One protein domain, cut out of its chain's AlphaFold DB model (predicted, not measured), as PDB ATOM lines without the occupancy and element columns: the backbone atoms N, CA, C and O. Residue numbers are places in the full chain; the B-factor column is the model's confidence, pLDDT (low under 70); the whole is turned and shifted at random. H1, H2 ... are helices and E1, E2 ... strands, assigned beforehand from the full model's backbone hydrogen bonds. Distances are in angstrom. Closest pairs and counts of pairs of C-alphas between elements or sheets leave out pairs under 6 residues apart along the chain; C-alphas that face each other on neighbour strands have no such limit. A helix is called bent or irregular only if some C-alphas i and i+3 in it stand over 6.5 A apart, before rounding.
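AT A GLANCE: This is residues 76 to 102, 184 to 194, 204 to 214, 236 to 266, 280 to 341 and 358 to 433 of the 661 residues of the protein "Predicted protein" of Micromonas pusilla (strain CCMP1545) (UniProt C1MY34). A strongly twisted sheet of seven strands curls round one long helix, H8, while H1 and H3 cover the sheet's other face. Toward the E7 edge, H5, H6 and H9 pack on the later part of H8. The printed part has 218 residues, with ten named helices and seven named strands in the order E1 E2 H1 E3 E4 E5 H2 E6 H3 H4 E7 H5 H6 H7 H8 H9 H10. The sheet is mixed, in the order E1 E2 E5 E4 E3 E6 E7, and the class is mixed, helices and strands. The whole is compact, with a radius of gyration of the C-alphas of 17.0 A and spans of 52 by 38 by 35 A.

IN THESE COORDINATES: E1 is residues 76 to 79, from C-alpha 76 at (30.286, 3.759, 20.273), and E2 is 82 to 87. H1 is 90 to 100, E3 184 to 191 and 22.8 A long, E4 206 to 211, E5 238 to 243, H2 257 to 265, E6 283 to 287. H3 is 290 to 300, H4 304 to 307, E7 313 to 315, H5 316 to 322, H6 329 to 336, H7 358 to 361. H8, 372 to 400, is 41.5 A long, with a kink of 39 degrees near residue 394; it is only just irregular, C-alphas 395 and 398 being 6.50 A apart. H9 is 404 to 411 and H10 417 to 423, ending at C-alpha 423 at (0.634, 26.632, 38.029).

HOW THE PARTS SIT: E1 and E2 form an antiparallel hairpin, N 77 to O 84 at 2.9 A. E2 and E5 are parallel, N 239 to O 83 at 2.8 A. E4 is antiparallel to E5, N 240 to O 209 at 2.8 A, and to E3, N 187 to O 210 at 2.8 A. E6 is parallel to E3, N 186 to O 284 at 2.8 A, and to E7, N 314 to O 285 at 2.8 A. E6, H3 H4, E7 is a strand-helix-strand unit, two parallel neighbours with helices between, its crossover right-handed. The sheet has three layers, helices on both faces: H8 and H9 on one, H1 and H3 on the other. The C-alphas of Gly 187 and Ala 382 are the closest of E3 and H8, 4.5 A. H8, the hub, touches H5 (Val 316 and Leu 389, C-alphas 6.0 A), H6, H7 and H9. H10 only just touches H5, H2 only just touches H1, and H4 only just touches H3, only at the corner, each with 3 pairs of C-alphas within 8 A. Every O i to N i+4 pair is within hydrogen-bond range in H1, H2, H3, H5, H6, H9 and H10, and 21 of 25 in H8; H4 and H7 are too short for one.

THE WHOLE: The C-alphas farthest apart, of Lys 249 and Pro 399, are 53.6 A apart. The printed part is cut between residues 102 and 184, where the C-alphas are 11.8 A apart across the cut, between 194 and 204, 11.9 A, between 214 and 236, 8.8 A, between 266 and 280, 9.2 A, and between 341 and 358, 27.3 A. Of the links printed whole, E5 to H2 is long. The mean pLDDT of the printed part is 70.6; 96 residues are under 70, among them 241 to 266, 327 to 341 and 419 to 433.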
ATOM      1  N   THR A  76      31.500   3.511  21.060       80.06
ATOM      2  CA  THR A  76      30.286   3.759  20.273       80.06
ATOM      3  C   THR A  76      29.782   2.435  19.731       80.06
ATOM      4  O   THR A  76      30.524   1.710  19.073       80.06
ATOM      5  N   THR A  77      28.516   2.142  19.996       79.88
ATOM      6  CA  THR A  77      27.795   0.974  19.490       79.88
ATOM      7  C   THR A  77      26.489   1.414  18.824       79.88
ATOM      8  O   THR A  77      26.123   2.590  18.869       79.88
ATOM      9  N   THR A  78      25.787   0.486  18.180       75.94
ATOM     10  CA  THR A  78      24.472   0.732  17.579       75.94
ATOM     11  C   THR A  78      23.464  -0.219  18.204       75.94
ATOM     12  O   THR A  78      23.660  -1.431  18.158       75.94
ATOM     13  N   ILE A  79      22.382   0.321  18.761       67.00
ATOM     14  CA  ILE A  79      21.294  -0.443  19.386       67.00
ATOM     15  C   ILE A  79      20.002  -0.045  18.684       67.00
ATOM     16  O   ILE A  79      19.673   1.134  18.640       67.00
ATOM     17  N   ASP A  80      19.307  -1.006  18.072       66.38
ATOM     18  CA  ASP A  80      18.041  -0.777  17.355       66.38
ATOM     19  C   ASP A  80      18.102   0.366  16.313       66.38
ATOM     20  O   ASP A  80      17.151   1.118  16.113       66.38
ATOM     21  N   GLY A  81      19.252   0.522  15.644       69.81
ATOM     22  CA  GLY A  81      19.488   1.588  14.657       69.81
ATOM     23  C   GLY A  81      19.833   2.961  15.252       69.81
ATOM     24  O   GLY A  81      20.126   3.887  14.496       69.81
ATOM     25  N   VAL A  82      19.860   3.089  16.581       69.75
ATOM     26  CA  VAL A  82      20.297   4.283  17.317       69.75
ATOM     27  C   VAL A  82      21.782   4.166  17.642       69.75
ATOM     28  O   VAL A  82      22.245   3.141  18.147       69.75
ATOM     29  N   ARG A  83      22.549   5.224  17.365       77.44
ATOM     30  CA  ARG A  83      23.962   5.299  17.761       77.44
ATOM     31  C   ARG A  83      24.032   5.564  19.262       77.44
ATOM     32  O   ARG A  83      23.585   6.617  19.701       77.44
ATOM     33  N   VAL A  84      24.608   4.643  20.028       77.81
ATOM     34  CA  VAL A  84      24.803   4.776  21.476       77.81
ATOM     35  C   VAL A  84      26.278   5.006  21.766       77.81
ATOM     36  O   VAL A  84      27.124   4.179  21.425       77.81
ATOM     37  N   THR A  85      26.592   6.129  22.399       78.62
ATOM     38  CA  THR A  85      27.951   6.488  22.801       78.62
ATOM     39  C   THR A  85      28.059   6.460  24.318       78.62
ATOM     40  O   THR A  85      27.365   7.202  25.009       78.62
ATOM     41  N   THR A  86      28.948   5.613  24.834       78.44
ATOM     42  CA  THR A  86      29.359   5.616  26.238       78.44
ATOM     43  C   THR A  86      30.549   6.554  26.400       78.44
ATOM     44  O   THR A  86      31.584   6.407  25.739       78.44
ATOM     45  N   ALA A  87      30.392   7.546  27.271       75.06
ATOM     46  CA  ALA A  87      31.417   8.535  27.569       75.06
ATOM     47  C   ALA A  87      31.738   8.516  29.067       75.06
ATOM     48  O   ALA A  87      30.837   8.504  29.908       75.06
ATOM     49  N   TYR A  88      33.035   8.497  29.378       67.69
ATOM     50  CA  TYR A  88      33.549   8.399  30.748       67.69
ATOM     51  C   TYR A  88      34.415   9.602  31.133       67.69
ATOM     52  O   TYR A  88      34.581   9.879  32.315       67.69
ATOM     53  N   THR A  89      34.976  10.323  30.159       69.88
ATOM     54  CA  THR A  89      35.762  11.537  30.409       69.88
ATOM     55  C   THR A  89      34.940  12.781  30.098       69.88
ATOM     56  O   THR A  89      34.007  12.738  29.296       69.88
ATOM     57  N   LYS A  90      35.293  13.910  30.719       68.19
ATOM     58  CA  LYS A  90      34.639  15.195  30.453       68.19
ATOM     59  C   LYS A  90      34.738  15.562  28.970       68.19
ATOM     60  O   LYS A  90      33.742  15.961  28.379       68.19
ATOM     61  N   GLU A  91      35.912  15.378  28.374       71.06
ATOM     62  CA  GLU A  91      36.180  15.675  26.968       71.06
ATOM     63  C   GLU A  91      35.322  14.812  26.036       71.06
ATOM     64  O   GLU A  91      34.786  15.317  25.049       71.06
ATOM     65  N   ASP A  92      35.135  13.529  26.366       67.38
ATOM     66  CA  ASP A  92      34.262  12.634  25.603       67.38
ATOM     67  C   ASP A  92      32.791  13.049  25.694       67.38
ATOM     68  O   ASP A  92      32.074  12.967  24.692       67.38
ATOM     69  N   ILE A  93      32.351  13.494  26.878       66.62
ATOM     70  CA  ILE A  93      30.982  13.966  27.110       66.62
ATOM     71  C   ILE A  93      30.740  15.276  26.353       66.62
ATOM     72  O   ILE A  93      29.778  15.357  25.594       66.62
ATOM     73  N   ASP A  94      31.623  16.269  26.488       67.88
ATOM     74  CA  ASP A  94      31.517  17.550  25.778       67.88
ATOM     75  C   ASP A  94      31.523  17.344  24.252       67.88
ATOM     76  O   ASP A  94      30.721  17.947  23.536       67.88
ATOM     77  N   ALA A  95      32.367  16.440  23.739       70.06
ATOM     78  CA  ALA A  95      32.393  16.097  22.318       70.06
ATOM     79  C   ALA A  95      31.100  15.409  21.850       70.06
ATOM     80  O   ALA A  95      30.629  15.683  20.748       70.06
ATOM     81  N   ALA A  96      30.523  14.520  22.664       68.38
ATOM     82  CA  ALA A  96      29.262  13.858  22.339       68.38
ATOM     83  C   ALA A  96      28.074  14.832  22.382       68.38
ATOM     84  O   ALA A  96      27.244  14.818  21.477       68.38
ATOM     85  N   ILE A  97      28.022  15.729  23.369       69.31
ATOM     86  CA  ILE A  97      27.009  16.790  23.450       69.31
ATOM     87  C   ILE A  97      27.126  17.727  22.244       69.31
ATOM     88  O   ILE A  97      26.117  18.043  21.624       69.31
ATOM     89  N   ALA A  98      28.338  18.131  21.856       72.88
ATOM     90  CA  ALA A  98      28.543  18.961  20.670       72.88
ATOM     91  C   ALA A  98      28.122  18.257  19.363       72.88
ATOM     92  O   ALA A  98      27.674  18.924  18.431       72.88
ATOM     93  N   GLU A  99      28.249  16.926  19.288       71.25
ATOM     94  CA  GLU A  99      27.746  16.117  18.167       71.25
ATOM     95  C   GLU A  99      26.209  16.056  18.153       71.25
ATOM     96  O   GLU A  99      25.610  16.164  17.084       71.25
ATOM     97  N   MET A 100      25.573  15.928  19.323       68.00
ATOM     98  CA  MET A 100      24.110  15.898  19.468       68.00
ATOM     99  C   MET A 100      23.462  17.272  19.245       68.00
ATOM    100  O   MET A 100      22.367  17.356  18.693       68.00
ATOM    101  N   PHE A 101      24.144  18.345  19.651       69.69
ATOM    102  CA  PHE A 101      23.661  19.725  19.596       69.69
ATOM    103  C   PHE A 101      24.687  20.619  18.889       69.69
ATOM    104  O   PHE A 101      25.346  21.447  19.528       69.69
ATOM    105  N   PRO A 102      24.862  20.473  17.563       62.38
ATOM    106  CA  PRO A 102      25.816  21.287  16.830       62.38
ATOM    107  C   PRO A 102      25.408  22.761  16.915       62.38
ATOM    108  O   PRO A 102      24.441  23.206  16.293       62.38
ATOM    109  N   ALA A 184      13.975  21.636  20.238       82.31
ATOM    110  CA  ALA A 184      14.566  20.319  20.391       82.31
ATOM    111  C   ALA A 184      13.958  19.593  21.595       82.31
ATOM    112  O   ALA A 184      13.777  20.162  22.674       82.31
ATOM    113  N   ILE A 185      13.678  18.306  21.404       85.50
ATOM    114  CA  ILE A 185      13.221  17.392  22.449       85.50
ATOM    115  C   ILE A 185      14.325  16.372  22.695       85.50
ATOM    116  O   ILE A 185      14.801  15.733  21.757       85.50
ATOM    117  N   VAL A 186      14.701  16.205  23.957       85.44
ATOM    118  CA  VAL A 186      15.736  15.268  24.385       85.44
ATOM    119  C   VAL A 186      15.131  14.290  25.374       85.44
ATOM    120  O   VAL A 186      14.662  14.689  26.435       85.44
ATOM    121  N   GLY A 187      15.146  13.004  25.038       86.81
ATOM    122  CA  GLY A 187      14.842  11.944  25.990       86.81
ATOM    123  C   GLY A 187      15.865  11.945  27.124       86.81
ATOM    124  O   GLY A 187      17.059  12.089  26.870       86.81
ATOM    125  N   PHE A 188      15.402  11.820  28.360       89.56
ATOM    126  CA  PHE A 188      16.190  11.991  29.572       89.56
ATOM    127  C   PHE A 188      15.812  10.927  30.601       89.56
ATOM    128  O   PHE A 188      14.628  10.654  30.799       89.56
ATOM    129  N   ASP A 189      16.819  10.361  31.257       88.94
ATOM    130  CA  ASP A 189      16.654   9.457  32.394       88.94
ATOM    131  C   ASP A 189      17.923   9.462  33.264       88.94
ATOM    132  O   ASP A 189      19.019   9.805  32.790       88.94
ATOM    133  N   VAL A 190      17.771   9.096  34.539       87.12
ATOM    134  CA  VAL A 190      18.880   8.986  35.490       87.12
ATOM    135  C   VAL A 190      18.820   7.652  36.217       87.12
ATOM    136  O   VAL A 190      17.867   7.345  36.924       87.12
ATOM    137  N   GLU A 191      19.908   6.890  36.136       82.94
ATOM    138  CA  GLU A 191      20.062   5.680  36.945       82.94
ATOM    139  C   GLU A 191      20.872   6.018  38.196       82.94
ATOM    140  O   GLU A 191      22.095   6.207  38.157       82.94
ATOM    141  N   ALA A 192      20.167   6.112  39.322       69.62
ATOM    142  CA  ALA A 192      20.751   6.263  40.648       69.62
ATOM    143  C   ALA A 192      20.804   4.904  41.364       69.62
ATOM    144  O   ALA A 192      19.864   4.107  41.317       69.62
ATOM    145  N   ARG A 193      21.918   4.608  42.050       64.38
ATOM    146  CA  ARG A 193      22.073   3.316  42.738       64.38
ATOM    147  C   ARG A 193      21.028   3.143  43.849       64.38
ATOM    148  O   ARG A 193      20.776   4.080  44.608       64.38
ATOM    149  N   PRO A 194      20.515   1.924  44.075       52.12
ATOM    150  CA  PRO A 194      19.875   1.606  45.341       52.12
ATOM    151  C   PRO A 194      20.905   1.678  46.487       52.12
ATOM    152  O   PRO A 194      21.984   1.088  46.416       52.12
ATOM    153  N   THR A 204      28.314   8.435  41.475       61.50
ATOM    154  CA  THR A 204      27.618   9.385  40.618       61.50
ATOM    155  C   THR A 204      26.474   8.753  39.853       61.50
ATOM    156  O   THR A 204      26.632   7.686  39.256       61.50
ATOM    157  N   SER A 205      25.327   9.432  39.873       69.69
ATOM    158  CA  SER A 205      24.167   9.085  39.059       69.69
ATOM    159  C   SER A 205      24.554   9.091  37.579       69.69
ATOM    160  O   SER A 205      25.268   9.980  37.108       69.69
ATOM    161  N   LEU A 206      24.104   8.077  36.843       78.81
ATOM    162  CA  LEU A 206      24.360   7.964  35.413       78.81
ATOM    163  C   LEU A 206      23.301   8.753  34.646       78.81
ATOM    164  O   LEU A 206      22.115   8.478  34.798       78.81
ATOM    165  N   VAL A 207      23.735   9.698  33.809       82.38
ATOM    166  CA  VAL A 207      22.833  10.526  33.000       82.38
ATOM    167  C   VAL A 207      22.711   9.946  31.601       82.38
ATOM    168  O   VAL A 207      23.712   9.649  30.940       82.38
ATOM    169  N   GLN A 208      21.472   9.823  31.141       85.75
ATOM    170  CA  GLN A 208      21.134   9.288  29.834       85.75
ATOM    171  C   GLN A 208      20.434  10.368  29.023       85.75
ATOM    172  O   GLN A 208      19.457  10.960  29.479       85.75
ATOM    173  N   LEU A 209      20.930  10.624  27.816       84.50
ATOM    174  CA  LEU A 209      20.359  11.605  26.902       84.50
ATOM    175  C   LEU A 209      20.096  10.950  25.554       84.50
ATOM    176  O   LEU A 209      20.943  10.235  25.025       84.50
ATOM    177  N   TYR A 210      18.944  11.224  24.962       84.00
ATOM    178  CA  TYR A 210      18.600  10.788  23.617       84.00
ATOM    179  C   TYR A 210      18.129  11.975  22.788       84.00
ATOM    180  O   TYR A 210      17.150  12.624  23.136       84.00
ATOM    181  N   ALA A 211      18.801  12.234  21.671       80.25
ATOM    182  CA  ALA A 211      18.380  13.215  20.686       80.25
ATOM    183  C   ALA A 211      18.071  12.498  19.375       80.25
ATOM    184  O   ALA A 211      18.916  11.796  18.803       80.25
ATOM    185  N   ARG A 212      16.846  12.679  18.888       79.19
ATOM    186  CA  ARG A 212      16.459  12.204  17.566       79.19
ATOM    187  C   ARG A 212      17.158  13.069  16.518       79.19
ATOM    188  O   ARG A 212      17.142  14.290  16.607       79.19
ATOM    189  N   GLY A 213      17.790  12.433  15.535       70.25
ATOM    190  CA  GLY A 213      18.269  13.143  14.359       70.25
ATOM    191  C   GLY A 213      17.053  13.504  13.522       70.25
ATOM    192  O   GLY A 213      16.551  12.647  12.796       70.25
ATOM    193  N   ASP A 214      16.549  14.727  13.667       59.34
ATOM    194  CA  ASP A 214      15.518  15.245  12.777       59.34
ATOM    195  C   ASP A 214      16.168  15.394  11.399       59.34
ATOM    196  O   ASP A 214      16.942  16.310  11.115       59.34
ATOM    197  N   GLY A 236      19.042   7.570  11.985       56.34
ATOM    198  CA  GLY A 236      18.857   7.073  13.341       56.34
ATOM    199  C   GLY A 236      19.213   8.151  14.359       56.34
ATOM    200  O   GLY A 236      20.136   8.936  14.147       56.34
ATOM    201  N   GLY A 237      18.475   8.196  15.467       63.97
ATOM    202  CA  GLY A 237      18.805   9.067  16.592       63.97
ATOM    203  C   GLY A 237      20.169   8.749  17.214       63.97
ATOM    204  O   GLY A 237      20.823   7.749  16.896       63.97
ATOM    205  N   SER A 238      20.585   9.609  18.136       71.56
ATOM    206  CA  SER A 238      21.815   9.475  18.916       71.56
ATOM    207  C   SER A 238      21.484   9.437  20.404       71.56
ATOM    208  O   SER A 238      20.684  10.233  20.890       71.56
ATOM    209  N   CYS A 239      22.077   8.492  21.127       74.31
ATOM    210  CA  CYS A 239      21.957   8.367  22.570       74.31
ATOM    211  C   CYS A 239      23.340   8.481  23.211       74.31
ATOM    212  O   CYS A 239      24.284   7.793  22.816       74.31
ATOM    213  N   LEU A 240      23.450   9.350  24.207       73.12
ATOM    214  CA  LEU A 240      24.623   9.521  25.043       73.12
ATOM    215  C   LEU A 240      24.342   8.921  26.417       73.12
ATOM    216  O   LEU A 240      23.408   9.322  27.107       73.12
ATOM    217  N   LEU A 241      25.201   7.989  26.817       69.31
ATOM    218  CA  LEU A 241      25.268   7.465  28.173       69.31
ATOM    219  C   LEU A 241      26.512   8.049  28.829       69.31
ATOM    220  O   LEU A 241      27.639   7.636  28.537       69.31
ATOM    221  N   ALA A 242      26.299   9.047  29.679       61.28
ATOM    222  CA  ALA A 242      27.366   9.740  30.370       61.28
ATOM    223  C   ALA A 242      27.499   9.184  31.790       61.28
ATOM    224  O   ALA A 242      26.669   9.447  32.665       61.28
ATOM    225  N   HIS A 243      28.597   8.469  32.040       57.56
ATOM    226  CA  HIS A 243      29.118   8.384  33.398       57.56
ATOM    227  C   HIS A 243      29.709   9.749  33.714       57.56
ATOM    228  O   HIS A 243      30.866  10.026  33.397       57.56
ATOM    229  N   VAL A 244      28.916  10.623  34.322       52.53
ATOM    230  CA  VAL A 244      29.452  11.862  34.873       52.53
ATOM    231  C   VAL A 244      30.229  11.451  36.125       52.53
ATOM    232  O   VAL A 244      29.685  11.348  37.212       52.53
ATOM    233  N   LEU A 245      31.483  11.038  35.947       41.72
ATOM    234  CA  LEU A 245      32.309  10.499  37.023       41.72
ATOM    235  C   LEU A 245      32.514  11.557  38.116       41.72
ATOM    236  O   LEU A 245      33.178  12.569  37.890       41.72
ATOM    237  N   ALA A 246      32.074  11.261  39.338       38.53
ATOM    238  CA  ALA A 246      32.696  11.801  40.543       38.53
ATOM    239  C   ALA A 246      34.049  11.118  40.715       38.53
ATOM    240  O   ALA A 246      34.188  10.210  41.527       38.53
ATOM    241  N   ALA A 247      35.025  11.484  39.888       33.91
ATOM    242  CA  ALA A 247      36.428  11.158  40.119       33.91
ATOM    243  C   ALA A 247      37.325  11.861  39.094       33.91
ATOM    244  O   ALA A 247      38.050  11.220  38.334       33.91
ATOM    245  N   THR A 248      37.365  13.193  39.115       36.38
ATOM    246  CA  THR A 248      38.706  13.787  39.064       36.38
ATOM    247  C   THR A 248      39.331  13.562  40.445       36.38
ATOM    248  O   THR A 248      38.617  13.486  41.447       36.38
ATOM    249  N   LYS A 249      40.654  13.374  40.519       39.72
ATOM    250  CA  LYS A 249      41.386  13.093  41.774       39.72
ATOM    251  C   LYS A 249      41.158  14.133  42.887       39.72
ATOM    252  O   LYS A 249      41.538  13.868  44.023       39.72
ATOM    253  N   ASP A 250      40.523  15.254  42.560       43.69
ATOM    254  CA  ASP A 250      40.345  16.422  43.412       43.69
ATOM    255  C   ASP A 250      38.973  16.481  44.115       43.69
ATOM    256  O   ASP A 250      38.727  17.400  44.884       43.69
ATOM    257  N   GLY A 251      38.107  15.475  43.938       41.53
ATOM    258  CA  GLY A 251      36.940  15.265  44.810       41.53
ATOM    259  C   GLY A 251      35.657  16.018  44.446       41.53
ATOM    260  O   GLY A 251      34.637  15.762  45.082       41.53
ATOM    261  N   ASP A 252      35.660  16.845  43.400       46.72
ATOM    262  CA  ASP A 252      34.461  17.554  42.945       46.72
ATOM    263  C   ASP A 252      33.797  16.823  41.765       46.72
ATOM    264  O   ASP A 252      34.377  16.653  40.686       46.72
ATOM    265  N   ALA A 253      32.554  16.379  41.966       50.22
ATOM    266  CA  ALA A 253      31.693  15.866  40.907       50.22
ATOM    267  C   ALA A 253      31.224  17.040  40.034       50.22
ATOM    268  O   ALA A 253      30.324  17.791  40.405       50.22
ATOM    269  N   VAL A 254      31.845  17.238  38.871       54.19
ATOM    270  CA  VAL A 254      31.512  18.364  37.988       54.19
ATOM    271  C   VAL A 254      30.744  17.852  36.776       54.19
ATOM    272  O   VAL A 254      31.327  17.275  35.859       54.19
ATOM    273  N   LEU A 255      29.432  18.112  36.748       60.25
ATOM    274  CA  LEU A 255      28.654  18.113  35.507       60.25
ATOM    275  C   LEU A 255      29.396  18.953  34.453       60.25
ATOM    276  O   LEU A 255      29.773  20.087  34.775       60.25
ATOM    277  N   PRO A 256      29.615  18.438  33.226       62.34
ATOM    278  CA  PRO A 256      30.247  19.208  32.161       62.34
ATOM    279  C   PRO A 256      29.569  20.567  32.031       62.34
ATOM    280  O   PRO A 256      28.345  20.642  32.107       62.34
ATOM    281  N   ALA A 257      30.351  21.634  31.847       65.06
ATOM    282  CA  ALA A 257      29.811  22.989  31.783       65.06
ATOM    283  C   ALA A 257      28.735  23.104  30.698       65.06
ATOM    284  O   ALA A 257      27.719  23.720  30.939       65.06
ATOM    285  N   SER A 258      28.885  22.409  29.570       60.25
ATOM    286  CA  SER A 258      27.882  22.352  28.501       60.25
ATOM    287  C   SER A 258      26.534  21.767  28.950       60.25
ATOM    288  O   SER A 258      25.487  22.321  28.629       60.25
ATOM    289  N   LEU A 259      26.548  20.672  29.718       65.75
ATOM    290  CA  LEU A 259      25.343  20.036  30.250       65.75
ATOM    291  C   LEU A 259      24.775  20.824  31.428       65.75
ATOM    292  O   LEU A 259      23.571  21.023  31.501       65.75
ATOM    293  N   ARG A 260      25.634  21.311  32.326       68.62
ATOM    294  CA  ARG A 260      25.246  22.211  33.413       68.62
ATOM    295  C   ARG A 260      24.601  23.469  32.850       68.62
ATOM    296  O   ARG A 260      23.517  23.814  33.280       68.62
ATOM    297  N   ASP A 261      25.206  24.097  31.854       65.94
ATOM    298  CA  ASP A 261      24.669  25.266  31.171       65.94
ATOM    299  C   ASP A 261      23.408  24.896  30.392       65.94
ATOM    300  O   ASP A 261      22.479  25.676  30.394       65.94
ATOM    301  N   ALA A 262      23.272  23.714  29.789       63.59
ATOM    302  CA  ALA A 262      21.994  23.309  29.186       63.59
ATOM    303  C   ALA A 262      20.876  23.150  30.238       63.59
ATOM    304  O   ALA A 262      19.742  23.572  30.011       63.59
ATOM    305  N   LEU A 263      21.211  22.593  31.404       63.81
ATOM    306  CA  LEU A 263      20.306  22.412  32.542       63.81
ATOM    307  C   LEU A 263      20.005  23.737  33.272       63.81
ATOM    308  O   LEU A 263      18.908  23.919  33.791       63.81
ATOM    309  N   SER A 264      20.954  24.678  33.290       57.78
ATOM    310  CA  SER A 264      20.879  25.954  34.013       57.78
ATOM    311  C   SER A 264      20.486  27.143  33.126       57.78
ATOM    312  O   SER A 264      19.808  28.049  33.597       57.78
ATOM    313  N   ALA A 265      20.839  27.183  31.839       50.22
ATOM    314  CA  ALA A 265      20.567  28.303  30.925       50.22
ATOM    315  C   ALA A 265      19.085  28.432  30.556       50.22
ATOM    316  O   ALA A 265      18.657  29.517  30.171       50.22
ATOM    317  N   SER A 266      18.270  27.394  30.772       49.16
ATOM    318  CA  SER A 266      16.806  27.511  30.696       49.16
ATOM    319  C   SER A 266      16.211  28.369  31.847       49.16
ATOM    320  O   SER A 266      15.036  28.748  31.815       49.16
ATOM    321  N   ASP A 280      10.146  30.816  24.172       46.59
ATOM    322  CA  ASP A 280      11.585  31.122  24.036       46.59
ATOM    323  C   ASP A 280      12.487  29.964  24.510       46.59
ATOM    324  O   ASP A 280      13.716  30.031  24.418       46.59
ATOM    325  N   ARG A 281      11.888  28.875  25.017       56.91
ATOM    326  CA  ARG A 281      12.599  27.667  25.449       56.91
ATOM    327  C   ARG A 281      12.744  26.691  24.286       56.91
ATOM    328  O   ARG A 281      11.786  26.062  23.856       56.91
ATOM    329  N   LEU A 282      13.981  26.532  23.825       70.00
ATOM    330  CA  LEU A 282      14.313  25.748  22.629       70.00
ATOM    331  C   LEU A 282      14.694  24.302  22.906       70.00
ATOM    332  O   LEU A 282      14.920  23.550  21.969       70.00
ATOM    333  N   LEU A 283      14.786  23.907  24.169       80.81
ATOM    334  CA  LEU A 283      15.230  22.576  24.554       80.81
ATOM    335  C   LEU A 283      14.354  22.066  25.688       80.81
ATOM    336  O   LEU A 283      14.292  22.725  26.726       80.81
ATOM    337  N   TYR A 284      13.712  20.914  25.490       86.44
ATOM    338  CA  TYR A 284      12.940  20.209  26.513       86.44
ATOM    339  C   TYR A 284      13.539  18.836  26.803       86.44
ATOM    340  O   TYR A 284      13.730  18.032  25.891       86.44
ATOM    341  N   PHE A 285      13.794  18.562  28.081       88.00
ATOM    342  CA  PHE A 285      14.222  17.256  28.573       88.00
ATOM    343  C   PHE A 285      12.999  16.445  28.986       88.00
ATOM    344  O   PHE A 285      12.160  16.917  29.748       88.00
ATOM    345  N   VAL A 286      12.878  15.223  28.489       90.06
ATOM    346  CA  VAL A 286      11.664  14.418  28.608       90.06
ATOM    347  C   VAL A 286      11.999  13.092  29.251       90.06
ATOM    348  O   VAL A 286      12.683  12.275  28.642       90.06
ATOM    349  N   GLY A 287      11.471  12.857  30.446       91.06
ATOM    350  CA  GLY A 287      11.692  11.619  31.191       91.06
ATOM    351  C   GLY A 287      10.417  11.111  31.849       91.06
ATOM    352  O   GLY A 287       9.364  11.748  31.773       91.06
ATOM    353  N   ALA A 288      10.496   9.954  32.502       88.75
ATOM    354  CA  ALA A 288       9.360   9.321  33.165       88.75
ATOM    355  C   ALA A 288       9.592   9.205  34.675       88.75
ATOM    356  O   ALA A 288      10.239   8.273  35.133       88.75
ATOM    357  N   GLY A 289       8.947  10.065  35.470       86.56
ATOM    358  CA  GLY A 289       9.190  10.119  36.918       86.56
ATOM    359  C   GLY A 289      10.365  11.022  37.295       86.56
ATOM    360  O   GLY A 289      11.008  10.797  38.320       86.56
ATOM    361  N   VAL A 290      10.574  12.071  36.497       86.12
ATOM    362  CA  VAL A 290      11.732  12.977  36.508       86.12
ATOM    363  C   VAL A 290      11.985  13.616  37.873       86.12
ATOM    364  O   VAL A 290      13.113  13.960  38.195       86.12
ATOM    365  N   GLY A 291      10.959  13.760  38.718       83.69
ATOM    366  CA  GLY A 291      11.110  14.373  40.040       83.69
ATOM    367  C   GLY A 291      12.214  13.737  40.894       83.69
ATOM    368  O   GLY A 291      13.004  14.461  41.490       83.69
ATOM    369  N   ARG A 292      12.313  12.399  40.912       83.12
ATOM    370  CA  ARG A 292      13.381  11.711  41.657       83.12
ATOM    371  C   ARG A 292      14.744  11.904  40.996       83.12
ATOM    372  O   ARG A 292      15.719  12.130  41.702       83.12
ATOM    373  N   ASP A 293      14.786  11.866  39.672       85.06
ATOM    374  CA  ASP A 293      16.012  12.038  38.891       85.06
ATOM    375  C   ASP A 293      16.640  13.411  39.150       85.06
ATOM    376  O   ASP A 293      17.850  13.528  39.329       85.06
ATOM    377  N   LEU A 294      15.814  14.460  39.239       81.31
ATOM    378  CA  LEU A 294      16.271  15.810  39.573       81.31
ATOM    379  C   LEU A 294      16.781  15.906  41.013       81.31
ATOM    380  O   LEU A 294      17.778  16.588  41.246       81.31
ATOM    381  N   ASP A 295      16.134  15.227  41.965       81.12
ATOM    382  CA  ASP A 295      16.607  15.161  43.351       81.12
ATOM    383  C   ASP A 295      17.961  14.435  43.441       81.12
ATOM    384  O   ASP A 295      18.862  14.882  44.155       81.12
ATOM    385  N   ASP A 296      18.124  13.336  42.698       79.62
ATOM    386  CA  ASP A 296      19.377  12.584  42.621       79.62
ATOM    387  C   ASP A 296      20.488  13.430  41.979       79.62
ATOM    388  O   ASP A 296      21.588  13.506  42.527       79.62
ATOM    389  N   LEU A 297      20.193  14.165  40.900       77.88
ATOM    390  CA  LEU A 297      21.135  15.107  40.288       77.88
ATOM    391  C   LEU A 297      21.517  16.255  41.227       77.88
ATOM    392  O   LEU A 297      22.694  16.609  41.330       77.88
ATOM    393  N   ALA A 298      20.540  16.849  41.913       77.75
ATOM    394  CA  ALA A 298      20.784  17.934  42.856       77.75
ATOM    395  C   ALA A 298      21.678  17.472  44.013       77.75
ATOM    396  O   ALA A 298      22.592  18.195  44.411       77.75
ATOM    397  N   ARG A 299      21.435  16.255  44.519       77.31
ATOM    398  CA  ARG A 299      22.228  15.625  45.579       77.31
ATOM    399  C   ARG A 299      23.647  15.300  45.122       77.31
ATOM    400  O   ARG A 299      24.587  15.561  45.867       77.31
ATOM    401  N   ASP A 300      23.796  14.693  43.948       74.62
ATOM    402  CA  ASP A 300      25.064  14.085  43.535       74.62
ATOM    403  C   ASP A 300      26.022  15.087  42.867       74.62
ATOM    404  O   ASP A 300      27.231  14.861  42.878       74.62
ATOM    405  N   TYR A 301      25.514  16.213  42.345       70.06
ATOM    406  CA  TYR A 301      26.315  17.220  41.628       70.06
ATOM    407  C   TYR A 301      26.322  18.615  42.263       70.06
ATOM    408  O   TYR A 301      26.726  19.576  41.606       70.06
ATOM    409  N   ASP A 302      25.863  18.730  43.513       68.62
ATOM    410  CA  ASP A 302      25.803  19.983  44.284       68.62
ATOM    411  C   ASP A 302      25.211  21.156  43.485       68.62
ATOM    412  O   ASP A 302      25.680  22.294  43.506       68.62
ATOM    413  N   LEU A 303      24.149  20.876  42.728       65.12
ATOM    414  CA  LEU A 303      23.483  21.885  41.903       65.12
ATOM    415  C   LEU A 303      22.623  22.839  42.753       65.12
ATOM    416  O   LEU A 303      21.933  23.695  42.209       65.12
ATOM    417  N   GLY A 304      22.645  22.706  44.084       60.91
ATOM    418  CA  GLY A 304      21.725  23.360  45.006       60.91
ATOM    419  C   GLY A 304      20.278  22.881  44.825       60.91
ATOM    420  O   GLY A 304      19.864  22.458  43.746       60.91
ATOM    421  N   SER A 305      19.447  23.025  45.862       54.66
ATOM    422  CA  SER A 305      17.987  22.827  45.736       54.66
ATOM    423  C   SER A 305      17.354  23.746  44.682       54.66
ATOM    424  O   SER A 305      16.221  23.533  44.249       54.66
ATOM    425  N   ASP A 306      18.094  24.790  44.299       53.91
ATOM    426  CA  ASP A 306      17.650  25.878  43.450       53.91
ATOM    427  C   ASP A 306      18.257  25.854  42.038       53.91
ATOM    428  O   ASP A 306      17.646  26.413  41.133       53.91
ATOM    429  N   GLY A 307      19.409  25.212  41.808       50.91
ATOM    430  CA  GLY A 307      20.093  25.252  40.505       50.91
ATOM    431  C   GLY A 307      19.685  24.148  39.529       50.91
ATOM    432  O   GLY A 307      19.912  24.301  38.332       50.91
ATOM    433  N   VAL A 308      18.989  23.101  39.997       54.53
ATOM    434  CA  VAL A 308      18.189  22.197  39.136       54.53
ATOM    435  C   VAL A 308      16.732  22.651  39.059       54.53
ATOM    436  O   VAL A 308      15.859  21.861  38.702       54.53
ATOM    437  N   ARG A 309      16.401  23.895  39.447       52.69
ATOM    438  CA  ARG A 309      15.015  24.368  39.351       52.69
ATOM    439  C   ARG A 309      14.578  24.374  37.893       52.69
ATOM    440  O   ARG A 309      14.778  25.347  37.180       52.69
ATOM    441  N   ARG A 310      13.909  23.275  37.535       59.22
ATOM    442  CA  ARG A 310      12.717  23.196  36.700       59.22
ATOM    443  C   ARG A 310      12.798  24.130  35.506       59.22
ATOM    444  O   ARG A 310      12.132  25.162  35.444       59.22
ATOM    445  N   ALA A 311      13.709  23.788  34.617       58.28
ATOM    446  CA  ALA A 311      13.918  24.530  33.406       58.28
ATOM    447  C   ALA A 311      13.792  23.529  32.253       58.28
ATOM    448  O   ALA A 311      14.726  22.802  31.925       58.28
ATOM    449  N   SER A 312      12.582  23.462  31.693       75.81
ATOM    450  CA  SER A 312      12.212  22.664  30.515       75.81
ATOM    451  C   SER A 312      12.162  21.141  30.693       75.81
ATOM    452  O   SER A 312      12.348  20.411  29.719       75.81
ATOM    453  N   PHE A 313      11.884  20.632  31.894       86.88
ATOM    454  CA  PHE A 313      11.653  19.194  32.068       86.88
ATOM    455  C   PHE A 313      10.183  18.837  31.871       86.88
ATOM    456  O   PHE A 313       9.318  19.456  32.476       86.88
ATOM    457  N   VAL A 314       9.896  17.809  31.079       89.50
ATOM    458  CA  VAL A 314       8.552  17.266  30.873       89.50
ATOM    459  C   VAL A 314       8.510  15.846  31.423       89.50
ATOM    460  O   VAL A 314       9.179  14.949  30.907       89.50
ATOM    461  N   ASP A 315       7.700  15.626  32.459       91.25
ATOM    462  CA  ASP A 315       7.473  14.287  33.002       91.25
ATOM    463  C   ASP A 315       6.304  13.605  32.280       91.25
ATOM    464  O   ASP A 315       5.130  13.935  32.485       91.25
ATOM    465  N   VAL A 316       6.600  12.592  31.463       90.88
ATOM    466  CA  VAL A 316       5.570  11.874  30.698       90.88
ATOM    467  C   VAL A 316       4.577  11.116  31.580       90.88
ATOM    468  O   VAL A 316       3.449  10.870  31.149       90.88
ATOM    469  N   ASN A 317       4.929  10.780  32.827       88.88
ATOM    470  CA  ASN A 317       3.973  10.205  33.775       88.88
ATOM    471  C   ASN A 317       2.942  11.240  34.221       88.88
ATOM    472  O   ASN A 317       1.779  10.885  34.438       88.88
ATOM    473  N   VAL A 318       3.343  12.507  34.337       86.94
ATOM    474  CA  VAL A 318       2.433  13.613  34.642       86.94
ATOM    475  C   VAL A 318       1.519  13.874  33.452       86.94
ATOM    476  O   VAL A 318       0.305  13.926  33.646       86.94
ATOM    477  N   VAL A 319       2.060  13.919  32.227       87.25
ATOM    478  CA  VAL A 319       1.264  14.042  30.990       87.25
ATOM    479  C   VAL A 319       0.234  12.910  30.893       87.25
ATOM    480  O   VAL A 319      -0.963  13.155  30.737       87.25
ATOM    481  N   ALA A 320       0.665  11.655  31.049       83.69
ATOM    482  CA  ALA A 320      -0.222  10.494  31.008       83.69
ATOM    483  C   ALA A 320      -1.311  10.573  32.092       83.69
ATOM    484  O   ALA A 320      -2.500  10.420  31.797       83.69
ATOM    485  N   SER A 321      -0.928  10.883  33.333       81.19
ATOM    486  CA  SER A 321      -1.866  11.017  34.457       81.19
ATOM    487  C   SER A 321      -2.867  12.152  34.243       81.19
ATOM    488  O   SER A 321      -4.042  12.009  34.592       81.19
ATOM    489  N   PHE A 322      -2.428  13.257  33.635       79.75
ATOM    490  CA  PHE A 322      -3.291  14.365  33.243       79.75
ATOM    491  C   PHE A 322      -4.346  13.902  32.236       79.75
ATOM    492  O   PHE A 322      -5.511  14.229  32.379       79.75
ATOM    493  N   PHE A 323      -4.025  13.038  31.280       74.06
ATOM    494  CA  PHE A 323      -5.044  12.489  30.378       74.06
ATOM    495  C   PHE A 323      -5.756  11.240  30.921       74.06
ATOM    496  O   PHE A 323      -6.494  10.579  30.192       74.06
ATOM    497  N   GLY A 324      -5.591  10.912  32.207       69.88
ATOM    498  CA  GLY A 324      -6.202   9.733  32.827       69.88
ATOM    499  C   GLY A 324      -5.697   8.408  32.249       69.88
ATOM    500  O   GLY A 324      -6.386   7.390  32.360       69.88
ATOM    501  N   GLU A 325      -4.530   8.428  31.612       77.00
ATOM    502  CA  GLU A 325      -3.805   7.245  31.179       77.00
ATOM    503  C   GLU A 325      -3.000   6.678  32.364       77.00
ATOM    504  O   GLU A 325      -2.554   7.425  33.240       77.00
ATOM    505  N   PRO A 326      -2.838   5.348  32.459       72.69
ATOM    506  CA  PRO A 326      -2.050   4.731  33.517       72.69
ATOM    507  C   PRO A 326      -0.585   5.201  33.460       72.69
ATOM    508  O   PRO A 326       0.057   5.013  32.426       72.69
ATOM    509  N   PRO A 327      -0.027   5.729  34.566       69.94
ATOM    510  CA  PRO A 327       1.370   6.142  34.608       69.94
ATOM    511  C   PRO A 327       2.321   4.939  34.538       69.94
ATOM    512  O   PRO A 327       1.954   3.802  34.872       69.94
ATOM    513  N   GLY A 328       3.563   5.213  34.142       69.94
ATOM    514  CA  GLY A 328       4.677   4.275  34.056       69.94
ATOM    515  C   GLY A 328       5.098   4.015  32.614       69.94
ATOM    516  O   GLY A 328       4.287   3.559  31.808       69.94
ATOM    517  N   LEU A 329       6.385   4.207  32.320       69.12
ATOM    518  CA  LEU A 329       6.962   4.135  30.974       69.12
ATOM    519  C   LEU A 329       6.523   2.877  30.203       69.12
ATOM    520  O   LEU A 329       5.962   2.969  29.118       69.12
ATOM    521  N   ARG A 330       6.617   1.693  30.824       68.56
ATOM    522  CA  ARG A 330       6.161   0.421  30.226       68.56
ATOM    523  C   ARG A 330       4.659   0.378  29.920       68.56
ATOM    524  O   ARG A 330       4.244  -0.240  28.943       68.56
ATOM    525  N   ARG A 331       3.821   0.979  30.767       67.62
ATOM    526  CA  ARG A 331       2.364   1.006  30.559       67.62
ATOM    527  C   ARG A 331       1.987   1.999  29.469       67.62
ATOM    528  O   ARG A 331       1.106   1.681  28.676       67.62
ATOM    529  N   VAL A 332       2.679   3.132  29.403       62.00
ATOM    530  CA  VAL A 332       2.461   4.144  28.367       62.00
ATOM    531  C   VAL A 332       2.996   3.681  27.007       62.00
ATOM    532  O   VAL A 332       2.327   3.873  25.998       62.00
ATOM    533  N   LEU A 333       4.095   2.928  26.962       64.12
ATOM    534  CA  LEU A 333       4.561   2.265  25.734       64.12
ATOM    535  C   LEU A 333       3.600   1.192  25.229       64.12
ATOM    536  O   LEU A 333       3.341   1.074  24.037       64.12
ATOM    537  N   ASN A 334       3.000   0.422  26.136       63.12
ATOM    538  CA  ASN A 334       1.950  -0.521  25.750       63.12
ATOM    539  C   ASN A 334       0.679   0.188  25.250       63.12
ATOM    540  O   ASN A 334      -0.163  -0.456  24.626       63.12
ATOM    541  N   LEU A 335       0.511   1.483  25.548       52.47
ATOM    542  CA  LEU A 335      -0.549   2.313  24.981       52.47
ATOM    543  C   LEU A 335      -0.160   2.861  23.608       52.47
ATOM    544  O   LEU A 335      -1.017   2.842  22.731       52.47
ATOM    545  N   SER A 336       1.095   3.271  23.383       46.88
ATOM    546  CA  SER A 336       1.561   3.668  22.044       46.88
ATOM    547  C   SER A 336       1.561   2.488  21.067       46.88
ATOM    548  O   SER A 336       1.136   2.642  19.931       46.88
ATOM    549  N   ALA A 337       1.864   1.269  21.527       49.38
ATOM    550  CA  ALA A 337       1.744   0.043  20.730       49.38
ATOM    551  C   ALA A 337       0.302  -0.292  20.273       49.38
ATOM    552  O   ALA A 337       0.114  -1.158  19.420       49.38
ATOM    553  N   ARG A 338      -0.731   0.364  20.825       47.31
ATOM    554  CA  ARG A 338      -2.128   0.213  20.370       47.31
ATOM    555  C   ARG A 338      -2.477   1.107  19.180       47.31
ATOM    556  O   ARG A 338      -3.578   0.973  18.650       47.31
ATOM    557  N   PHE A 339      -1.565   1.983  18.764       43.59
ATOM    558  CA  PHE A 339      -1.760   2.912  17.661       43.59
ATOM    559  C   PHE A 339      -0.546   2.813  16.732       43.59
ATOM    560  O   PHE A 339       0.520   3.324  17.070       43.59
ATOM    561  N   PRO A 340      -0.647   2.107  15.591       35.53
ATOM    562  CA  PRO A 340       0.449   2.088  14.637       35.53
ATOM    563  C   PRO A 340       0.681   3.524  14.141       35.53
ATOM    564  O   PRO A 340      -0.300   4.213  13.844       35.53
ATOM    565  N   PRO A 341       1.938   3.990  14.036       33.81
ATOM    566  CA  PRO A 341       2.209   5.277  13.414       33.81
ATOM    567  C   PRO A 341       1.657   5.276  11.977       33.81
ATOM    568  O   PRO A 341       1.636   4.217  11.332       33.81
ATOM    569  N   LYS A 358      13.700  -6.406  34.257       67.94
ATOM    570  CA  LYS A 358      13.599  -5.862  35.624       67.94
ATOM    571  C   LYS A 358      14.846  -6.199  36.458       67.94
ATOM    572  O   LYS A 358      15.163  -5.500  37.412       67.94
ATOM    573  N   THR A 359      15.565  -7.252  36.076       75.62
ATOM    574  CA  THR A 359      16.848  -7.638  36.665       75.62
ATOM    575  C   THR A 359      17.935  -6.602  36.375       75.62
ATOM    576  O   THR A 359      18.724  -6.295  37.262       75.62
ATOM    577  N   THR A 360      17.950  -6.012  35.174       78.50
ATOM    578  CA  THR A 360      18.903  -4.949  34.809       78.50
ATOM    579  C   THR A 360      18.595  -3.652  35.548       78.50
ATOM    580  O   THR A 360      19.515  -3.005  36.037       78.50
ATOM    581  N   GLN A 361      17.310  -3.330  35.727       78.25
ATOM    582  CA  GLN A 361      16.870  -2.170  36.510       78.25
ATOM    583  C   GLN A 361      17.459  -2.166  37.932       78.25
ATOM    584  O   GLN A 361      17.797  -1.122  38.473       78.25
ATOM    585  N   MET A 362      17.579  -3.343  38.552       77.88
ATOM    586  CA  MET A 362      18.109  -3.503  39.912       77.88
ATOM    587  C   MET A 362      19.610  -3.843  39.932       77.88
ATOM    588  O   MET A 362      20.132  -4.241  40.974       77.88
ATOM    589  N   SER A 363      20.293  -3.767  38.785       78.44
ATOM    590  CA  SER A 363      21.703  -4.142  38.670       78.44
ATOM    591  C   SER A 363      22.640  -3.084  39.256       78.44
ATOM    592  O   SER A 363      22.253  -1.960  39.573       78.44
ATOM    593  N   ASP A 364      23.908  -3.457  39.411       77.69
ATOM    594  CA  ASP A 364      24.926  -2.558  39.936       77.69
ATOM    595  C   ASP A 364      25.407  -1.562  38.861       77.69
ATOM    596  O   ASP A 364      26.331  -1.848  38.092       77.69
ATOM    597  N   TRP A 365      24.784  -0.380  38.813       78.38
ATOM    598  CA  TRP A 365      25.118   0.736  37.902       78.38
ATOM    599  C   TRP A 365      26.453   1.440  38.218       78.38
ATOM    600  O   TRP A 365      26.894   2.352  37.530       78.38
ATOM    601  N   SER A 366      27.125   0.970  39.264       72.31
ATOM    602  CA  SER A 366      28.503   1.260  39.659       72.31
ATOM    603  C   SER A 366      29.584   0.934  38.653       72.31
ATOM    604  O   SER A 366      30.674   1.508  38.702       72.31
ATOM    605  N   ARG A 367      29.329  -0.101  37.855       69.38
ATOM    606  CA  ARG A 367      30.379  -0.816  37.145       69.38
ATOM    607  C   ARG A 367      30.942   0.061  36.037       69.38
ATOM    608  O   ARG A 367      30.200   0.626  35.248       69.38
ATOM    609  N   ALA A 368      32.265   0.118  35.968       69.38
ATOM    610  CA  ALA A 368      32.988   0.716  34.860       69.38
ATOM    611  C   ALA A 368      33.984  -0.330  34.326       69.38
ATOM    612  O   ALA A 368      34.893  -0.720  35.068       69.38
ATOM    613  N   PRO A 369      33.829  -0.815  33.079       73.75
ATOM    614  CA  PRO A 369      32.770  -0.477  32.119       73.75
ATOM    615  C   PRO A 369      31.400  -1.078  32.491       73.75
ATOM    616  O   PRO A 369      31.324  -2.086  33.199       73.75
ATOM    617  N   LEU A 370      30.320  -0.479  31.978       77.19
ATOM    618  CA  LEU A 370      28.985  -1.084  32.013       77.19
ATOM    619  C   LEU A 370      28.920  -2.315  31.105       77.19
ATOM    620  O   LEU A 370      29.622  -2.402  30.098       77.19
ATOM    621  N   SER A 371      28.036  -3.255  31.440       82.75
ATOM    622  CA  SER A 371      27.707  -4.365  30.538       82.75
ATOM    623  C   SER A 371      26.849  -3.903  29.354       82.75
ATOM    624  O   SER A 371      26.059  -2.969  29.491       82.75
ATOM    625  N   ASP A 372      26.912  -4.614  28.226       77.62
ATOM    626  CA  ASP A 372      26.065  -4.336  27.053       77.62
ATOM    627  C   ASP A 372      24.569  -4.320  27.402       77.62
ATOM    628  O   ASP A 372      23.810  -3.502  26.889       77.62
ATOM    629  N   ALA A 373      24.144  -5.180  28.335       81.06
ATOM    630  CA  ALA A 373      22.766  -5.221  28.816       81.06
ATOM    631  C   ALA A 373      22.369  -3.952  29.592       81.06
ATOM    632  O   ALA A 373      21.238  -3.491  29.454       81.06
ATOM    633  N   GLN A 374      23.276  -3.387  30.395       82.06
ATOM    634  CA  GLN A 374      23.059  -2.119  31.104       82.06
ATOM    635  C   GLN A 374      23.037  -0.939  30.133       82.06
ATOM    636  O   GLN A 374      22.146  -0.100  30.213       82.06
ATOM    637  N   ILE A 375      23.963  -0.914  29.172       79.94
ATOM    638  CA  ILE A 375      24.021   0.103  28.111       79.94
ATOM    639  C   ILE A 375      22.717   0.102  27.303       79.94
ATOM    640  O   ILE A 375      22.110   1.151  27.103       79.94
ATOM    641  N   ALA A 376      22.256  -1.074  26.870       76.31
ATOM    642  CA  ALA A 376      21.015  -1.211  26.116       76.31
ATOM    643  C   ALA A 376      19.787  -0.795  26.930       76.31
ATOM    644  O   ALA A 376      18.922  -0.096  26.408       76.31
ATOM    645  N   TYR A 377      19.721  -1.203  28.201       83.31
ATOM    646  CA  TYR A 377      18.628  -0.835  29.096       83.31
ATOM    647  C   TYR A 377      18.540   0.685  29.257       83.31
ATOM    648  O   TYR A 377      17.502   1.264  28.954       83.31
ATOM    649  N   ALA A 378      19.651   1.326  29.622       81.94
ATOM    650  CA  ALA A 378      19.732   2.770  29.795       81.94
ATOM    651  C   ALA A 378      19.336   3.516  28.508       81.94
ATOM    652  O   ALA A 378      18.422   4.332  28.495       81.94
ATOM    653  N   ALA A 379      19.929   3.165  27.364       78.44
ATOM    654  CA  ALA A 379      19.566   3.811  26.103       78.44
ATOM    655  C   ALA A 379      18.051   3.725  25.815       78.44
ATOM    656  O   ALA A 379      17.445   4.696  25.360       78.44
ATOM    657  N   GLN A 380      17.417   2.591  26.124       82.56
ATOM    658  CA  GLN A 380      15.982   2.405  25.926       82.56
ATOM    659  C   GLN A 380      15.108   3.272  26.846       82.56
ATOM    660  O   GLN A 380      14.031   3.669  26.407       82.56
ATOM    661  N   ASP A 381      15.497   3.567  28.089       83.31
ATOM    662  CA  ASP A 381      14.739   4.449  28.998       83.31
ATOM    663  C   ASP A 381      14.669   5.890  28.477       83.31
ATOM    664  O   ASP A 381      13.563   6.426  28.313       83.31
ATOM    665  N   ALA A 382      15.802   6.462  28.066       83.25
ATOM    666  CA  ALA A 382      15.837   7.787  27.449       83.25
ATOM    667  C   ALA A 382      15.081   7.837  26.104       83.25
ATOM    668  O   ALA A 382      14.243   8.721  25.900       83.25
ATOM    669  N   ILE A 383      15.308   6.872  25.197       82.19
ATOM    670  CA  ILE A 383      14.618   6.808  23.890       82.19
ATOM    671  C   ILE A 383      13.099   6.753  24.076       82.19
ATOM    672  O   ILE A 383      12.344   7.472  23.420       82.19
ATOM    673  N   GLN A 384      12.633   5.882  24.971       83.81
ATOM    674  CA  GLN A 384      11.206   5.638  25.142       83.81
ATOM    675  C   GLN A 384      10.464   6.838  25.722       83.81
ATOM    676  O   GLN A 384       9.294   7.017  25.393       83.81
ATOM    677  N   SER A 385      11.113   7.655  26.550       86.19
ATOM    678  CA  SER A 385      10.489   8.851  27.120       86.19
ATOM    679  C   SER A 385      10.128   9.875  26.036       86.19
ATOM    680  O   SER A 385       9.001  10.373  26.013       86.19
ATOM    681  N   GLU A 386      11.021  10.106  25.068       86.94
ATOM    682  CA  GLU A 386      10.749  10.977  23.914       86.94
ATOM    683  C   GLU A 386       9.634  10.416  23.017       86.94
ATOM    684  O   GLU A 386       8.672  11.123  22.697       86.94
ATOM    685  N   VAL A 387       9.704   9.120  22.691       83.31
ATOM    686  CA  VAL A 387       8.697   8.436  21.862       83.31
ATOM    687  C   VAL A 387       7.313   8.495  22.512       83.31
ATOM    688  O   VAL A 387       6.310   8.752  21.844       83.31
ATOM    689  N   VAL A 388       7.245   8.273  23.825       84.94
ATOM    690  CA  VAL A 388       5.997   8.333  24.589       84.94
ATOM    691  C   VAL A 388       5.402   9.734  24.570       84.94
ATOM    692  O   VAL A 388       4.196   9.865  24.356       84.94
ATOM    693  N   LEU A 389       6.212  10.775  24.772       89.69
ATOM    694  CA  LEU A 389       5.716  12.147  24.735       89.69
ATOM    695  C   LEU A 389       5.094  12.475  23.379       89.69
ATOM    696  O   LEU A 389       3.988  13.012  23.341       89.69
ATOM    697  N   ARG A 390       5.761  12.112  22.277       87.12
ATOM    698  CA  ARG A 390       5.210  12.325  20.933       87.12
ATOM    699  C   ARG A 390       3.917  11.553  20.717       87.12
ATOM    700  O   ARG A 390       2.957  12.137  20.241       87.12
ATOM    701  N   GLY A 391       3.834  10.298  21.160       82.31
ATOM    702  CA  GLY A 391       2.583   9.534  21.087       82.31
ATOM    703  C   GLY A 391       1.442  10.147  21.917       82.31
ATOM    704  O   GLY A 391       0.283  10.131  21.503       82.31
ATOM    705  N   LEU A 392       1.747  10.723  23.085       82.75
ATOM    706  CA  LEU A 392       0.766  11.455  23.895       82.75
ATOM    707  C   LEU A 392       0.342  12.766  23.219       82.75
ATOM    708  O   LEU A 392      -0.846  13.094  23.235       82.75
ATOM    709  N   HIS A 393       1.278  13.487  22.603       86.81
ATOM    710  CA  HIS A 393       0.995  14.687  21.817       86.81
ATOM    711  C   HIS A 393       0.137  14.368  20.590       86.81
ATOM    712  O   HIS A 393      -0.914  14.976  20.432       86.81
ATOM    713  N   GLU A 394       0.496  13.378  19.777       82.19
ATOM    714  CA  GLU A 394      -0.286  12.949  18.609       82.19
ATOM    715  C   GLU A 394      -1.725  12.582  18.981       82.19
ATOM    716  O   GLU A 394      -2.660  12.857  18.233       82.19
ATOM    717  N   ARG A 395      -1.920  11.989  20.163       76.06
ATOM    718  CA  ARG A 395      -3.240  11.565  20.630       76.06
ATOM    719  C   ARG A 395      -4.071  12.687  21.243       76.06
ATOM    720  O   ARG A 395      -5.291  12.673  21.099       76.06
ATOM    721  N   TRP A 396      -3.446  13.606  21.972       77.12
ATOM    722  CA  TRP A 396      -4.167  14.585  22.795       77.12
ATOM    723  C   TRP A 396      -3.902  16.038  22.410       77.12
ATOM    724  O   TRP A 396      -4.803  16.860  22.520       77.12
ATOM    725  N   GLY A 397      -2.692  16.367  21.965       74.62
ATOM    726  CA  GLY A 397      -2.306  17.711  21.535       74.62
ATOM    727  C   GLY A 397      -2.633  17.990  20.067       74.62
ATOM    728  O   GLY A 397      -3.314  18.969  19.764       74.62
ATOM    729  N   ALA A 398      -2.205  17.117  19.152       72.62
ATOM    730  CA  ALA A 398      -2.365  17.309  17.712       72.62
ATOM    731  C   ALA A 398      -3.836  17.457  17.259       72.62
ATOM    732  O   ALA A 398      -4.107  18.373  16.480       72.62
ATOM    733  N   PRO A 399      -4.817  16.680  17.774       75.00
ATOM    734  CA  PRO A 399      -6.229  16.862  17.413       75.00
ATOM    735  C   PRO A 399      -6.806  18.208  17.867       75.00
ATOM    736  O   PRO A 399      -7.818  18.662  17.339       75.00
ATOM    737  N   LEU A 400      -6.162  18.855  18.842       67.00
ATOM    738  CA  LEU A 400      -6.515  20.186  19.332       67.00
ATOM    739  C   LEU A 400      -5.772  21.306  18.579       67.00
ATOM    740  O   LEU A 400      -5.924  22.472  18.931       67.00
ATOM    741  N   GLY A 401      -4.971  20.971  17.559       71.00
ATOM    742  CA  GLY A 401      -4.157  21.928  16.806       71.00
ATOM    743  C   GLY A 401      -2.973  22.494  17.594       71.00
ATOM    744  O   GLY A 401      -2.420  23.520  17.209       71.00
ATOM    745  N   VAL A 402      -2.596  21.852  18.702       74.06
ATOM    746  CA  VAL A 402      -1.502  22.294  19.574       74.06
ATOM    747  C   VAL A 402      -0.189  21.771  19.008       74.06
ATOM    748  O   VAL A 402      -0.075  20.577  18.715       74.06
ATOM    749  N   SER A 403       0.807  22.642  18.850       81.81
ATOM    750  CA  SER A 403       2.146  22.221  18.432       81.81
ATOM    751  C   SER A 403       2.799  21.352  19.514       81.81
ATOM    752  O   SER A 403       2.444  21.429  20.690       81.81
ATOM    753  N   VAL A 404       3.754  20.495  19.145       84.00
ATOM    754  CA  VAL A 404       4.481  19.696  20.150       84.00
ATOM    755  C   VAL A 404       5.273  20.594  21.109       84.00
ATOM    756  O   VAL A 404       5.423  20.259  22.278       84.00
ATOM    757  N   GLU A 405       5.712  21.759  20.638       85.44
ATOM    758  CA  GLU A 405       6.401  22.772  21.431       85.44
ATOM    759  C   GLU A 405       5.503  23.363  22.513       85.44
ATOM    760  O   GLU A 405       5.844  23.290  23.691       85.44
ATOM    761  N   ASP A 406       4.317  23.841  22.139       79.56
ATOM    762  CA  ASP A 406       3.334  24.360  23.094       79.56
ATOM    763  C   ASP A 406       2.878  23.274  24.074       79.56
ATOM    764  O   ASP A 406       2.622  23.537  25.250       79.56
ATOM    765  N   PHE A 407       2.798  22.028  23.601       83.06
ATOM    766  CA  PHE A 407       2.480  20.880  24.439       83.06
ATOM    767  C   PHE A 407       3.575  20.632  25.485       83.06
ATOM    768  O   PHE A 407       3.262  20.478  26.663       83.06
ATOM    769  N   CYS A 408       4.852  20.652  25.092       86.50
ATOM    770  CA  CYS A 408       5.975  20.553  26.028       86.50
ATOM    771  C   CYS A 408       5.979  21.722  27.012       86.50
ATOM    772  O   CYS A 408       6.095  21.506  28.213       86.50
ATOM    773  N   ALA A 409       5.789  22.943  26.513       80.75
ATOM    774  CA  ALA A 409       5.749  24.160  27.308       80.75
ATOM    775  C   ALA A 409       4.671  24.113  28.399       80.75
ATOM    776  O   ALA A 409       4.916  24.541  29.524       80.75
ATOM    777  N   PHE A 410       3.494  23.563  28.086       80.06
ATOM    778  CA  PHE A 410       2.402  23.412  29.048       80.06
ATOM    779  C   PHE A 410       2.733  22.429  30.179       80.06
ATOM    780  O   PHE A 410       2.372  22.667  31.330       80.06
ATOM    781  N   PHE A 411       3.408  21.323  29.859       85.12
ATOM    782  CA  PHE A 411       3.758  20.284  30.832       85.12
ATOM    783  C   PHE A 411       5.119  20.479  31.494       85.12
ATOM    784  O   PHE A 411       5.472  19.715  32.397       85.12
ATOM    785  N   ALA A 412       5.873  21.478  31.046       84.75
ATOM    786  CA  ALA A 412       7.175  21.785  31.584       84.75
ATOM    787  C   ALA A 412       7.081  22.031  33.089       84.75
ATOM    788  O   ALA A 412       6.140  22.652  33.586       84.75
ATOM    789  N   ASP A 413       8.089  21.555  33.811       80.31
ATOM    790  CA  ASP A 413       8.348  21.875  35.211       80.31
ATOM    791  C   ASP A 413       7.335  21.283  36.205       80.31
ATOM    792  O   ASP A 413       7.462  21.468  37.421       80.31
ATOM    793  N   ALA A 414       6.361  20.516  35.711       80.94
ATOM    794  CA  ALA A 414       5.402  19.801  36.527       80.94
ATOM    795  C   ALA A 414       5.923  18.418  36.932       80.94
ATOM    796  O   ALA A 414       6.118  17.534  36.100       80.94
ATOM    797  N   THR A 415       6.064  18.205  38.241       79.19
ATOM    798  CA  THR A 415       6.393  16.894  38.834       79.19
ATOM    799  C   THR A 415       5.156  16.105  39.258       79.19
ATOM    800  O   THR A 415       5.221  14.920  39.578       79.19
ATOM    801  N   SER A 416       3.995  16.754  39.263       80.88
ATOM    802  CA  SER A 416       2.712  16.154  39.582       80.88
ATOM    803  C   SER A 416       1.586  16.876  38.851       80.88
ATOM    804  O   SER A 416       1.706  18.032  38.446       80.88
ATOM    805  N   VAL A 417       0.429  16.221  38.739       73.69
ATOM    806  CA  VAL A 417      -0.769  16.888  38.206       73.69
ATOM    807  C   VAL A 417      -1.244  18.011  39.140       73.69
ATOM    808  O   VAL A 417      -1.844  18.980  38.686       73.69
ATOM    809  N   GLY A 418      -0.945  17.911  40.439       70.19
ATOM    810  CA  GLY A 418      -1.194  18.988  41.396       70.19
ATOM    811  C   GLY A 418      -0.405  20.253  41.058       70.19
ATOM    812  O   GLY A 418      -0.971  21.342  41.130       70.19
ATOM    813  N   ASP A 419       0.846  20.102  40.613       68.69
ATOM    814  CA  ASP A 419       1.694  21.224  40.200       68.69
ATOM    815  C   ASP A 419       1.116  21.945  38.980       68.69
ATOM    816  O   ASP A 419       1.064  23.168  38.992       68.69
ATOM    817  N   LEU A 420       0.595  21.208  37.987       69.00
ATOM    818  CA  LEU A 420      -0.091  21.792  36.819       69.00
ATOM    819  C   LEU A 420      -1.339  22.586  37.215       69.00
ATOM    820  O   LEU A 420      -1.593  23.680  36.725       69.00
ATOM    821  N   ILE A 421      -2.144  22.035  38.126       64.56
ATOM    822  CA  ILE A 421      -3.368  22.701  38.593       64.56
ATOM    823  C   ILE A 421      -3.025  23.955  39.410       64.56
ATOM    824  O   ILE A 421      -3.785  24.924  39.398       64.56
ATOM    825  N   ALA A 422      -1.910  23.933  40.141       61.69
ATOM    826  CA  ALA A 422      -1.426  25.069  40.915       61.69
ATOM    827  C   ALA A 422      -0.735  26.132  40.041       61.69
ATOM    828  O   ALA A 422      -0.823  27.320  40.361       61.69
ATOM    829  N   SER A 423      -0.065  25.731  38.953       58.25
ATOM    830  CA  SER A 423       0.634  26.632  38.029       58.25
ATOM    831  C   SER A 423      -0.317  27.410  37.120       58.25
ATOM    832  O   SER A 423       0.024  28.530  36.757       58.25
ATOM    833  N   ASP A 424      -1.536  26.913  36.878       48.06
ATOM    834  CA  ASP A 424      -2.634  27.546  36.115       48.06
ATOM    835  C   ASP A 424      -3.100  28.930  36.643       48.06
ATOM    836  O   ASP A 424      -3.975  29.574  36.062       48.06
ATOM    837  N   ALA A 425      -2.511  29.439  37.732       43.59
ATOM    838  CA  ALA A 425      -2.585  30.859  38.086       43.59
ATOM    839  C   ALA A 425      -1.655  31.747  37.228       43.59
ATOM    840  O   ALA A 425      -1.709  32.973  37.331       43.59
ATOM    841  N   LYS A 426      -0.775  31.153  36.415       42.34
ATOM    842  CA  LYS A 426       0.291  31.835  35.682       42.34
ATOM    843  C   LYS A 426       0.418  31.263  34.267       42.34
ATOM    844  O   LYS A 426       0.904  30.160  34.083       42.34
ATOM    845  N   LEU A 427       0.102  32.123  33.301       42.78
ATOM    846  CA  LEU A 427       0.463  32.072  31.879       42.78
ATOM    847  C   LEU A 427      -0.451  31.273  30.954       42.78
ATOM    848  O   LEU A 427      -0.598  30.060  31.042       42.78
ATOM    849  N   LEU A 428      -0.941  31.998  29.948       44.22
ATOM    850  CA  LEU A 428      -1.303  31.411  28.678       44.22
ATOM    851  C   LEU A 428      -0.618  32.084  27.514       44.22
ATOM    852  O   LEU A 428      -0.809  33.272  27.263       44.22
ATOM    853  N   ALA A 429       0.129  31.260  26.785       41.78
ATOM    854  CA  ALA A 429       0.465  31.510  25.404       41.78
ATOM    855  C   ALA A 429      -0.835  31.616  24.572       41.78
ATOM    856  O   ALA A 429      -1.792  30.865  24.808       41.78
ATOM    857  N   PRO A 430      -0.907  32.539  23.602       38.41
ATOM    858  CA  PRO A 430      -2.065  32.684  22.731       38.41
ATOM    859  C   PRO A 430      -2.195  31.462  21.809       38.41
ATOM    860  O   PRO A 430      -1.478  31.344  20.823       38.41
ATOM    861  N   GLY A 431      -3.122  30.551  22.120       42.47
ATOM    862  CA  GLY A 431      -3.464  29.412  21.252       42.47
ATOM    863  C   GLY A 431      -3.809  28.126  21.999       42.47
ATOM    864  O   GLY A 431      -4.668  27.371  21.550       42.47
ATOM    865  N   PHE A 432      -3.230  27.912  23.180       48.19
ATOM    866  CA  PHE A 432      -3.611  26.814  24.065       48.19
ATOM    867  C   PHE A 432      -4.703  27.305  25.018       48.19
ATOM    868  O   PHE A 432      -4.491  28.258  25.760       48.19
ATOM    869  N   ASN A 433      -5.892  26.696  24.997       53.81
ATOM    870  CA  ASN A 433      -6.914  26.977  26.004       53.81
ATOM    871  C   ASN A 433      -6.767  25.947  27.142       53.81
ATOM    872  O   ASN A 433      -7.341  24.857  27.060       53.81
TER     873      ASN A 433